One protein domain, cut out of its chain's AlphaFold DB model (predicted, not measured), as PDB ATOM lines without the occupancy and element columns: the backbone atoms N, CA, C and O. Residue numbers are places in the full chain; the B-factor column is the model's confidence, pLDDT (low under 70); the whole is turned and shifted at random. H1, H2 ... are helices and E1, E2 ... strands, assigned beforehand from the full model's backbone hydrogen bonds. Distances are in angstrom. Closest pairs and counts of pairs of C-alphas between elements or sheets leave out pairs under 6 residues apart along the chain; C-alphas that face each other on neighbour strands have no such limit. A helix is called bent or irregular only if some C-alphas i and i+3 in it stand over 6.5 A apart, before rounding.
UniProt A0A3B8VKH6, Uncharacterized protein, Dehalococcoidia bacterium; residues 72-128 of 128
ATOM      1  N   ILE A  72     -35.710 -52.675   0.107       87.94
ATOM      2  CA  ILE A  72     -35.317 -54.097  -0.022       87.94
ATOM      3  C   ILE A  72     -34.680 -54.660   1.277       87.94
ATOM      4  O   ILE A  72     -34.181 -55.780   1.324       87.94
ATOM      5  N   VAL A  73     -34.781 -53.946   2.405       90.81
ATOM      6  CA  VAL A  73     -34.281 -54.421   3.706       90.81
ATOM      7  C   VAL A  73     -35.325 -55.270   4.436       90.81
ATOM      8  O   VAL A  73     -36.517 -54.945   4.495       90.81
ATOM      9  N   ALA A  74     -34.878 -56.386   5.018       92.31
ATOM     10  CA  ALA A  74     -35.747 -57.342   5.692       92.31
ATOM     11  C   ALA A  74     -36.462 -56.731   6.909       92.31
ATOM     12  O   ALA A  74     -35.894 -55.977   7.699       92.31
ATOM     13  N   SER A  75     -37.712 -57.141   7.143       92.69
ATOM     14  CA  SER A  75     -38.519 -56.613   8.254       92.69
ATOM     15  C   SER A  75     -37.897 -56.863   9.628       92.69
ATOM     16  O   SER A  75     -38.132 -56.083  10.540       92.69
ATOM     17  N   SER A  76     -37.143 -57.954   9.792       93.75
ATOM     18  CA  SER A  76     -36.432 -58.270  11.037       93.75
ATOM     19  C   SER A  76     -35.333 -57.260  11.362       93.75
ATOM     20  O   SER A  76     -35.015 -57.082  12.531       93.75
ATOM     21  N   GLN A  77     -34.781 -56.593  10.346       95.00
ATOM     22  CA  GLN A  77     -33.765 -55.553  10.500       95.00
ATOM     23  C   GLN A  77     -34.394 -54.164  10.660       95.00
ATOM     24  O   GLN A  77     -33.873 -53.346  11.407       95.00
ATOM     25  N   LEU A  78     -35.537 -53.906  10.014       94.56
ATOM     26  CA  LEU A  78     -36.239 -52.619  10.124       94.56
ATOM     27  C   LEU A  78     -37.044 -52.469  11.420       94.56
ATOM     28  O   LEU A  78     -37.140 -51.375  11.970       94.56
ATOM     29  N   ALA A  79     -37.642 -53.553  11.917       94.44
ATOM     30  CA  ALA A  79     -38.528 -53.489  13.075       94.44
ATOM     31  C   ALA A  79     -37.852 -52.934  14.351       94.44
ATOM     32  O   ALA A  79     -38.476 -52.087  14.994       94.44
ATOM     33  N   PRO A  80     -36.595 -53.301  14.690       94.62
ATOM     34  CA  PRO A  80     -35.872 -52.694  15.810       94.62
ATOM     35  C   PRO A  80     -35.713 -51.175  15.675       94.62
ATOM     36  O   PRO A  80     -35.975 -50.456  16.634       94.62
ATOM     37  N   THR A  81     -35.369 -50.674  14.483       92.44
ATOM     38  CA  THR A  81     -35.245 -49.230  14.212       92.44
ATOM     39  C   THR A  81     -36.579 -48.502  14.374       92.44
ATOM     40  O   THR A  81     -36.617 -47.361  14.824       92.44
ATOM     41  N   ALA A  82     -37.691 -49.173  14.068       89.00
ATOM     42  CA  ALA A  82     -39.036 -48.655  14.305       89.00
ATOM     43  C   ALA A  82     -39.507 -48.781  15.771       89.00
ATOM     44  O   ALA A  82     -40.639 -48.403  16.070       89.00
ATOM     45  N   GLY A  83     -38.698 -49.357  16.671       90.88
ATOM     46  CA  GLY A  83     -39.099 -49.646  18.052       90.88
ATOM     47  C   GLY A  83     -40.239 -50.667  18.151       90.88
ATOM     48  O   GLY A  83     -41.034 -50.621  19.086       90.88
ATOM     49  N   MET A  84     -40.369 -51.562  17.165       91.31
ATOM     50  CA  MET A  84     -41.473 -52.517  17.058       91.31
ATOM     51  C   MET A  84     -40.984 -53.960  17.049       91.31
ATOM     52  O   MET A  84     -39.939 -54.300  16.497       91.31
ATOM     53  N   GLU A  85     -41.826 -54.860  17.547       94.75
ATOM     54  CA  GLU A  85     -41.660 -56.279  17.253       94.75
ATOM     55  C   GLU A  85     -41.828 -56.551  15.752       94.75
ATOM     56  O   GLU A  85     -42.720 -56.006  15.092       94.75
ATOM     57  N   THR A  86     -41.045 -57.493  15.219       94.88
ATOM     58  CA  THR A  86     -41.085 -57.858  13.790       94.88
ATOM     59  C   THR A  86     -42.492 -58.258  13.323       94.88
ATOM     60  O   THR A  86     -42.908 -57.900  12.219       94.88
ATOM     61  N   LYS A  87     -43.266 -58.980  14.149       94.31
ATOM     62  CA  LYS A  87     -44.646 -59.379  13.809       94.31
ATOM     63  C   LYS A  87     -45.567 -58.166  13.659       94.31
ATOM     64  O   LYS A  87     -46.328 -58.100  12.690       94.31
ATOM     65  N   THR A  88     -45.462 -57.209  14.578       92.12
ATOM     66  CA  THR A  88     -46.216 -55.948  14.566       92.12
ATOM     67  C   THR A  88     -45.831 -55.095  13.365       92.12
ATOM     68  O   THR A  88     -46.713 -54.659  12.623       92.12
ATOM     69  N   PHE A  89     -44.531 -54.956  13.093       93.12
ATOM     70  CA  PHE A  89     -44.030 -54.246  11.918       93.12
ATOM     71  C   PHE A  89     -44.581 -54.853  10.621       93.12
ATOM     72  O   PHE A  89     -45.211 -54.160   9.826       93.12
ATOM     73  N   LYS A  90     -44.483 -56.179  10.440       92.50
ATOM     74  CA  LYS A  90     -45.061 -56.869   9.270       92.50
ATOM     75  C   LYS A  90     -46.576 -56.668   9.157       92.50
ATOM     76  O   LYS A  90     -47.099 -56.562   8.050       92.50
ATOM     77  N   ALA A  91     -47.306 -56.636  10.274       92.94
ATOM     78  CA  ALA A  91     -48.745 -56.378  10.260       92.94
ATOM     79  C   ALA A  91     -49.069 -54.955   9.788       92.94
ATOM     80  O   ALA A  91     -50.003 -54.772   9.009       92.94
ATOM     81  N   ASN A  92     -48.278 -53.977  10.214       91.81
ATOM     82  CA  ASN A  92     -48.380 -52.589   9.786       91.81
ATOM     83  C   ASN A  92     -48.046 -52.426   8.299       91.81
ATOM     84  O   ASN A  92     -48.861 -51.881   7.557       91.81
ATOM     85  N   VAL A  93     -46.952 -53.024   7.821       91.50
ATOM     86  CA  VAL A  93     -46.602 -53.013   6.390       91.50
ATOM     87  C   VAL A  93     -47.688 -53.664   5.530       91.50
ATOM     88  O   VAL A  93     -48.026 -53.143   4.473       91.50
ATOM     89  N   ARG A  94     -48.332 -54.745   5.996       90.69
ATOM     90  CA  ARG A  94     -49.488 -55.332   5.292       90.69
ATOM     91  C   ARG A  94     -50.683 -54.380   5.192       90.69
ATOM     92  O   ARG A  94     -51.403 -54.440   4.199       90.69
ATOM     93  N   LYS A  95     -50.926 -53.529   6.194       89.38
ATOM     94  CA  LYS A  95     -51.982 -52.503   6.117       89.38
ATOM     95  C   LYS A  95     -51.634 -51.450   5.067       89.38
ATOM     96  O   LYS A  95     -52.498 -51.119   4.267       89.38
ATOM     97  N   LEU A  96     -50.379 -50.995   5.036       89.88
ATOM     98  CA  LEU A  96     -49.879 -50.038   4.042       89.88
ATOM     99  C   LEU A  96     -49.969 -50.608   2.619       89.88
ATOM    100  O   LEU A  96     -50.499 -49.958   1.725       89.88
ATOM    101  N   LYS A  97     -49.594 -51.876   2.430       86.62
ATOM    102  CA  LYS A  97     -49.728 -52.575   1.146       86.62
ATOM    103  C   LYS A  97     -51.172 -52.619   0.640       86.62
ATOM    104  O   LYS A  97     -51.416 -52.421  -0.541       86.62
ATOM    105  N   ARG A  98     -52.149 -52.844   1.528       87.06
ATOM    106  CA  ARG A  98     -53.584 -52.813   1.164       87.06
ATOM    107  C   ARG A  98     -54.077 -51.425   0.755       87.06
ATOM    108  O   ARG A  98     -55.123 -51.337   0.126       87.06
ATOM    109  N   LEU A  99     -53.365 -50.372   1.145       83.88
ATOM    110  CA  LEU A  99     -53.625 -48.999   0.718       83.88
ATOM    111  C   LEU A  99     -52.863 -48.632  -0.566       83.88
ATOM    112  O   LEU A  99     -52.926 -47.483  -0.980       83.88
ATOM    113  N   GLY A 100     -52.131 -49.574  -1.171       83.81
ATOM    114  CA  GLY A 100     -51.303 -49.304  -2.347       83.81
ATOM    115  C   GLY A 100     -50.047 -48.487  -2.040       83.81
ATOM    116  O   GLY A 100     -49.447 -47.954  -2.962       83.81
ATOM    117  N   LEU A 101     -49.648 -48.385  -0.767       85.62
ATOM    118  CA  LEU A 101     -48.536 -47.536  -0.320       85.62
ATOM    119  C   LEU A 101     -47.184 -48.267  -0.279       85.62
ATOM    120  O   LEU A 101     -46.119 -47.662  -0.292       85.62
ATOM    121  N   THR A 102     -47.205 -49.597  -0.208       88.50
ATOM    122  CA  THR A 102     -45.977 -50.397  -0.194       88.50
ATOM    123  C   THR A 102     -46.095 -51.623  -1.074       88.50
ATOM    124  O   THR A 102     -47.158 -52.232  -1.218       88.50
ATOM    125  N   ILE A 103     -44.954 -52.032  -1.608       84.75
ATOM    126  CA  ILE A 103     -44.769 -53.275  -2.347       84.75
ATOM    127  C   ILE A 103     -43.834 -54.204  -1.579       84.75
ATOM    128  O   ILE A 103     -43.028 -53.780  -0.750       84.75
ATOM    129  N   SER A 104     -43.996 -55.506  -1.801       84.00
ATOM    130  CA  SER A 104     -43.173 -56.533  -1.159       84.00
ATOM    131  C   SER A 104     -42.267 -57.164  -2.196       84.00
ATOM    132  O   SER A 104     -42.752 -57.527  -3.265       84.00
ATOM    133  N   TYR A 105     -41.005 -57.341  -1.836       83.38
ATOM    134  CA  TYR A 105     -40.036 -58.093  -2.619       83.38
ATOM    135  C   TYR A 105     -39.800 -59.463  -1.984       83.38
ATOM    136  O   TYR A 105     -40.341 -59.767  -0.916       83.38
ATOM    137  N   GLU A 106     -38.962 -60.276  -2.628       80.31
ATOM    138  CA  GLU A 106     -38.421 -61.491  -2.015       80.31
ATOM    139  C   GLU A 106     -37.726 -61.162  -0.683       80.31
ATOM    140  O   GLU A 106     -37.969 -61.820   0.328       80.31
ATOM    141  N   THR A 107     -36.968 -60.059  -0.656       83.38
ATOM    142  CA  THR A 107     -36.395 -59.495   0.568       83.38
ATOM    143  C   THR A 107     -36.893 -58.069   0.783       83.38
ATOM    144  O   THR A 107     -36.645 -57.180  -0.020       83.38
ATOM    145  N   GLY A 108     -37.602 -57.837   1.886       87.62
ATOM    146  CA  GLY A 108     -37.973 -56.487   2.309       87.62
ATOM    147  C   GLY A 108     -39.099 -55.826   1.510       87.62
ATOM    148  O   GLY A 108     -40.008 -56.484   0.993       87.62
ATOM    149  N   TYR A 109     -39.073 -54.491   1.496       87.44
ATOM    150  CA  TYR A 109     -40.167 -53.644   1.020       87.44
ATOM    151  C   TYR A 109     -39.663 -52.455   0.210       87.44
ATOM    152  O   TYR A 109     -38.510 -52.049   0.337       87.44
ATOM    153  N   GLY A 110     -40.557 -51.884  -0.587       84.94
ATOM    154  CA  GLY A 110     -40.374 -50.592  -1.236       84.94
ATOM    155  C   GLY A 110     -41.664 -49.790  -1.172       84.94
ATOM    156  O   GLY A 110     -42.722 -50.324  -0.820       84.94
ATOM    157  N   LEU A 111     -41.562 -48.510  -1.502       82.81
ATOM    158  CA  LEU A 111     -42.713 -47.622  -1.604       82.81
ATOM    159  C   LEU A 111     -43.392 -47.738  -2.968       82.81
ATOM    160  O   LEU A 111     -42.932 -48.463  -3.842       82.81
ATOM    161  N   THR A 112     -44.500 -47.047  -3.161       79.50
ATOM    162  CA  THR A 112     -45.072 -46.799  -4.491       79.50
ATOM    163  C   THR A 112     -44.915 -45.321  -4.848       79.50
ATOM    164  O   THR A 112     -44.517 -44.505  -4.007       79.50
ATOM    165  N   SER A 113     -45.226 -44.954  -6.091       75.94
ATOM    166  CA  SER A 113     -45.352 -43.550  -6.512       75.94
ATOM    167  C   SER A 113     -46.346 -42.797  -5.613       75.94
ATOM    168  O   SER A 113     -46.024 -41.728  -5.081       75.94
ATOM    169  N   LEU A 114     -47.493 -43.429  -5.326       77.50
ATOM    170  CA  LEU A 114     -48.545 -42.879  -4.471       77.50
ATOM    171  C   LEU A 114     -48.045 -42.605  -3.057       77.50
ATOM    172  O   LEU A 114     -48.361 -41.575  -2.463       77.50
ATOM    173  N   ASP A 115     -47.234 -43.508  -2.520       79.50
ATOM    174  CA  ASP A 115     -46.665 -43.323  -1.195       79.50
ATOM    175  C   ASP A 115     -45.658 -42.182  -1.132       79.50
ATOM    176  O   ASP A 115     -45.690 -41.392  -0.195       79.50
ATOM    177  N   SER A 116     -44.831 -42.024  -2.164       74.38
ATOM    178  CA  SER A 116     -43.896 -40.899  -2.247       74.38
ATOM    179  C   SER A 116     -44.643 -39.558  -2.239       74.38
ATOM    180  O   SER A 116     -44.233 -38.624  -1.550       74.38
ATOM    181  N   ARG A 117     -45.798 -39.477  -2.921       78.44
ATOM    182  CA  ARG A 117     -46.692 -38.304  -2.894       78.44
ATOM    183  C   ARG A 117     -47.332 -38.092  -1.525       78.44
ATOM    184  O   ARG A 117     -47.425 -36.953  -1.069       78.44
ATOM    185  N   VAL A 118     -47.766 -39.164  -0.860       79.88
ATOM    186  CA  VAL A 118     -48.311 -39.111   0.506       79.88
ATOM    187  C   VAL A 118     -47.247 -38.630   1.492       79.88
ATOM    188  O   VAL A 118     -47.522 -37.729   2.280       79.88
ATOM    189  N   LEU A 119     -46.032 -39.175   1.430       77.19
ATOM    190  CA  LEU A 119     -44.903 -38.768   2.261       77.19
ATOM    191  C   LEU A 119     -44.517 -37.309   2.023       77.19
ATOM    192  O   LEU A 119     -44.407 -36.573   2.997       77.19
ATOM    193  N   SER A 120     -44.382 -36.877   0.764       77.81
ATOM    194  CA  SER A 120     -44.142 -35.465   0.428       77.81
ATOM    195  C   SER A 120     -45.247 -34.586   1.012       77.81
ATOM    196  O   SER A 120     -44.967 -33.641   1.728       77.81
ATOM    197  N   SER A 121     -46.516 -34.967   0.847       77.69
ATOM    198  CA  SER A 121     -47.650 -34.200   1.385       77.69
ATOM    199  C   SER A 121     -47.661 -34.120   2.918       77.69
ATOM    200  O   SER A 121     -48.132 -33.130   3.467       77.69
ATOM    201  N   ILE A 122     -47.159 -35.146   3.616       73.75
ATOM    202  CA  ILE A 122     -47.024 -35.161   5.083       73.75
ATOM    203  C   ILE A 122     -45.832 -34.311   5.548       73.75
ATOM    204  O   ILE A 122     -45.901 -33.707   6.615       73.75
ATOM    205  N   VAL A 123     -44.735 -34.295   4.787       68.62
ATOM    206  CA  VAL A 123     -43.500 -33.565   5.123       68.62
ATOM    207  C   VAL A 123     -43.610 -32.080   4.761       68.62
ATOM    208  O   VAL A 123     -43.265 -31.233   5.581       68.62
ATOM    209  N   ASP A 124     -44.131 -31.767   3.575       64.88
ATOM    210  CA  ASP A 124     -44.306 -30.408   3.043       64.88
ATOM    211  C   ASP A 124     -45.541 -29.715   3.637       64.88
ATOM    212  O   ASP A 124     -45.605 -28.491   3.743       64.88
ATOM    213  N   GLY A 125     -46.534 -30.510   4.042       52.44
ATOM    214  CA  GLY A 125     -47.768 -30.062   4.659       52.44
ATOM    215  C   GLY A 125     -47.858 -30.542   6.098       52.44
ATOM    216  O   GLY A 125     -48.454 -31.583   6.381       52.44
ATOM    217  N   GLY A 126     -47.393 -29.709   7.031       45.94
ATOM    218  CA  GLY A 126     -48.073 -29.580   8.315       45.94
ATOM    219  C   GLY A 126     -49.529 -29.207   8.041       45.94
ATOM    220  O   GLY A 126     -49.877 -28.033   8.001       45.94
ATOM    221  N   LEU A 127     -50.364 -30.204   7.750       38.47
ATOM    222  CA  LEU A 127     -51.780 -30.012   7.487       38.47
ATOM    223  C   LEU A 127     -52.456 -29.770   8.833       38.47
ATOM    224  O   LEU A 127     -52.874 -30.703   9.524       38.47
ATOM    225  N   SER A 128     -52.441 -28.491   9.205       35.16
ATOM    226  CA  SER A 128     -53.416 -27.869  10.090       35.16
ATOM    227  C   SER A 128     -54.836 -28.016   9.550       35.16
ATOM    228  O   SER A 128     -55.009 -28.226   8.327       35.16
TER     229      SER A 128
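AT A GLANCE: This is residues 72 to 128 of the 128 residues of an uncharacterized protein of Dehalococcoidia bacterium (UniProt A0A3B8VKH6). Two helices, H1 and H2, set about perpendicular to each other, and a small hairpin of two short strands, E1 and E2, make a compact body, and a third helix, H3, leads away from it as an arm. The hairpin packs on the later part of H2, and residues 120 to 128, of which 120 to 124 belong to H3, stick out free. The printed part has 57 residues with three named helices and two named strands, in the order H1, H2, E1, E2, H3; the sheet, E1 - E2, is antiparallel and the class is mostly helix. The whole is only just compact, close to loose, with a radius of gyration of the C-alphas of 12.3 A and spans of 33 by 23 by 17 A.

HOW THE PARTS SIT: Begin with H1, residues 75 to 81, and go on to H2, residues 86 to 98: they touch, with residues 86 to 90 of H2 alone, and their closest C-alphas, those of Ala 79 and Thr 86, are 5.1 A apart. Their lines stand at 74 degrees, about perpendicular. Next look at E1, residues 102 to 104: its C-alpha closest to H2 is that of Thr 102, 5.8 A from that of Leu 96. E1 and E2, residues 109 to 111, form a hairpin, antiparallel at 150 degrees, with N 103 and O 110 at 2.9 A and N 110 and O 103 at 3.1 A, within hydrogen-bond range. H2 and E2 are near each other, with 5 pairs of C-alphas within 10 A. H3, residues 113 to 124, is apart from H1 and H2; the closest C-alphas of E1 and H3, those of Thr 102 and Asp 115, are 7.2 A apart. In H2 and H3 every O i to N i+4 pair is within hydrogen-bond range; in H1 it is 1 of 3, beside 2 of 4 O i to N i+3 pairs.

IN THESE COORDINATES: Find C-alpha 75 at (-38.519, -56.613, 8.254), where H1 begins; it is neither bent nor irregular, but only just, with C-alphas 77 and 80 at 6.4 A. From C-alpha 86 at (-41.085, -57.858, 13.790), H2 runs 18.5 A to C-alpha 98. E1 is 6.8 A long and E2 7.0 A. H3 runs 16.3 A from C-alpha 113 to C-alpha 124 at (-44.306, -30.408, 3.043).

THE WHOLE: The two C-alphas farthest apart are those of Glu 106 and Ser 128, at 38.8 A. The printed part has no cut and ends at the chain's last residue, 128. The links H1 to H2, H2 to E1, E1 to E2 and E2 to H3 are tight. The mean pLDDT of the printed part is 83.1, and residues 123 to 128 are under 70.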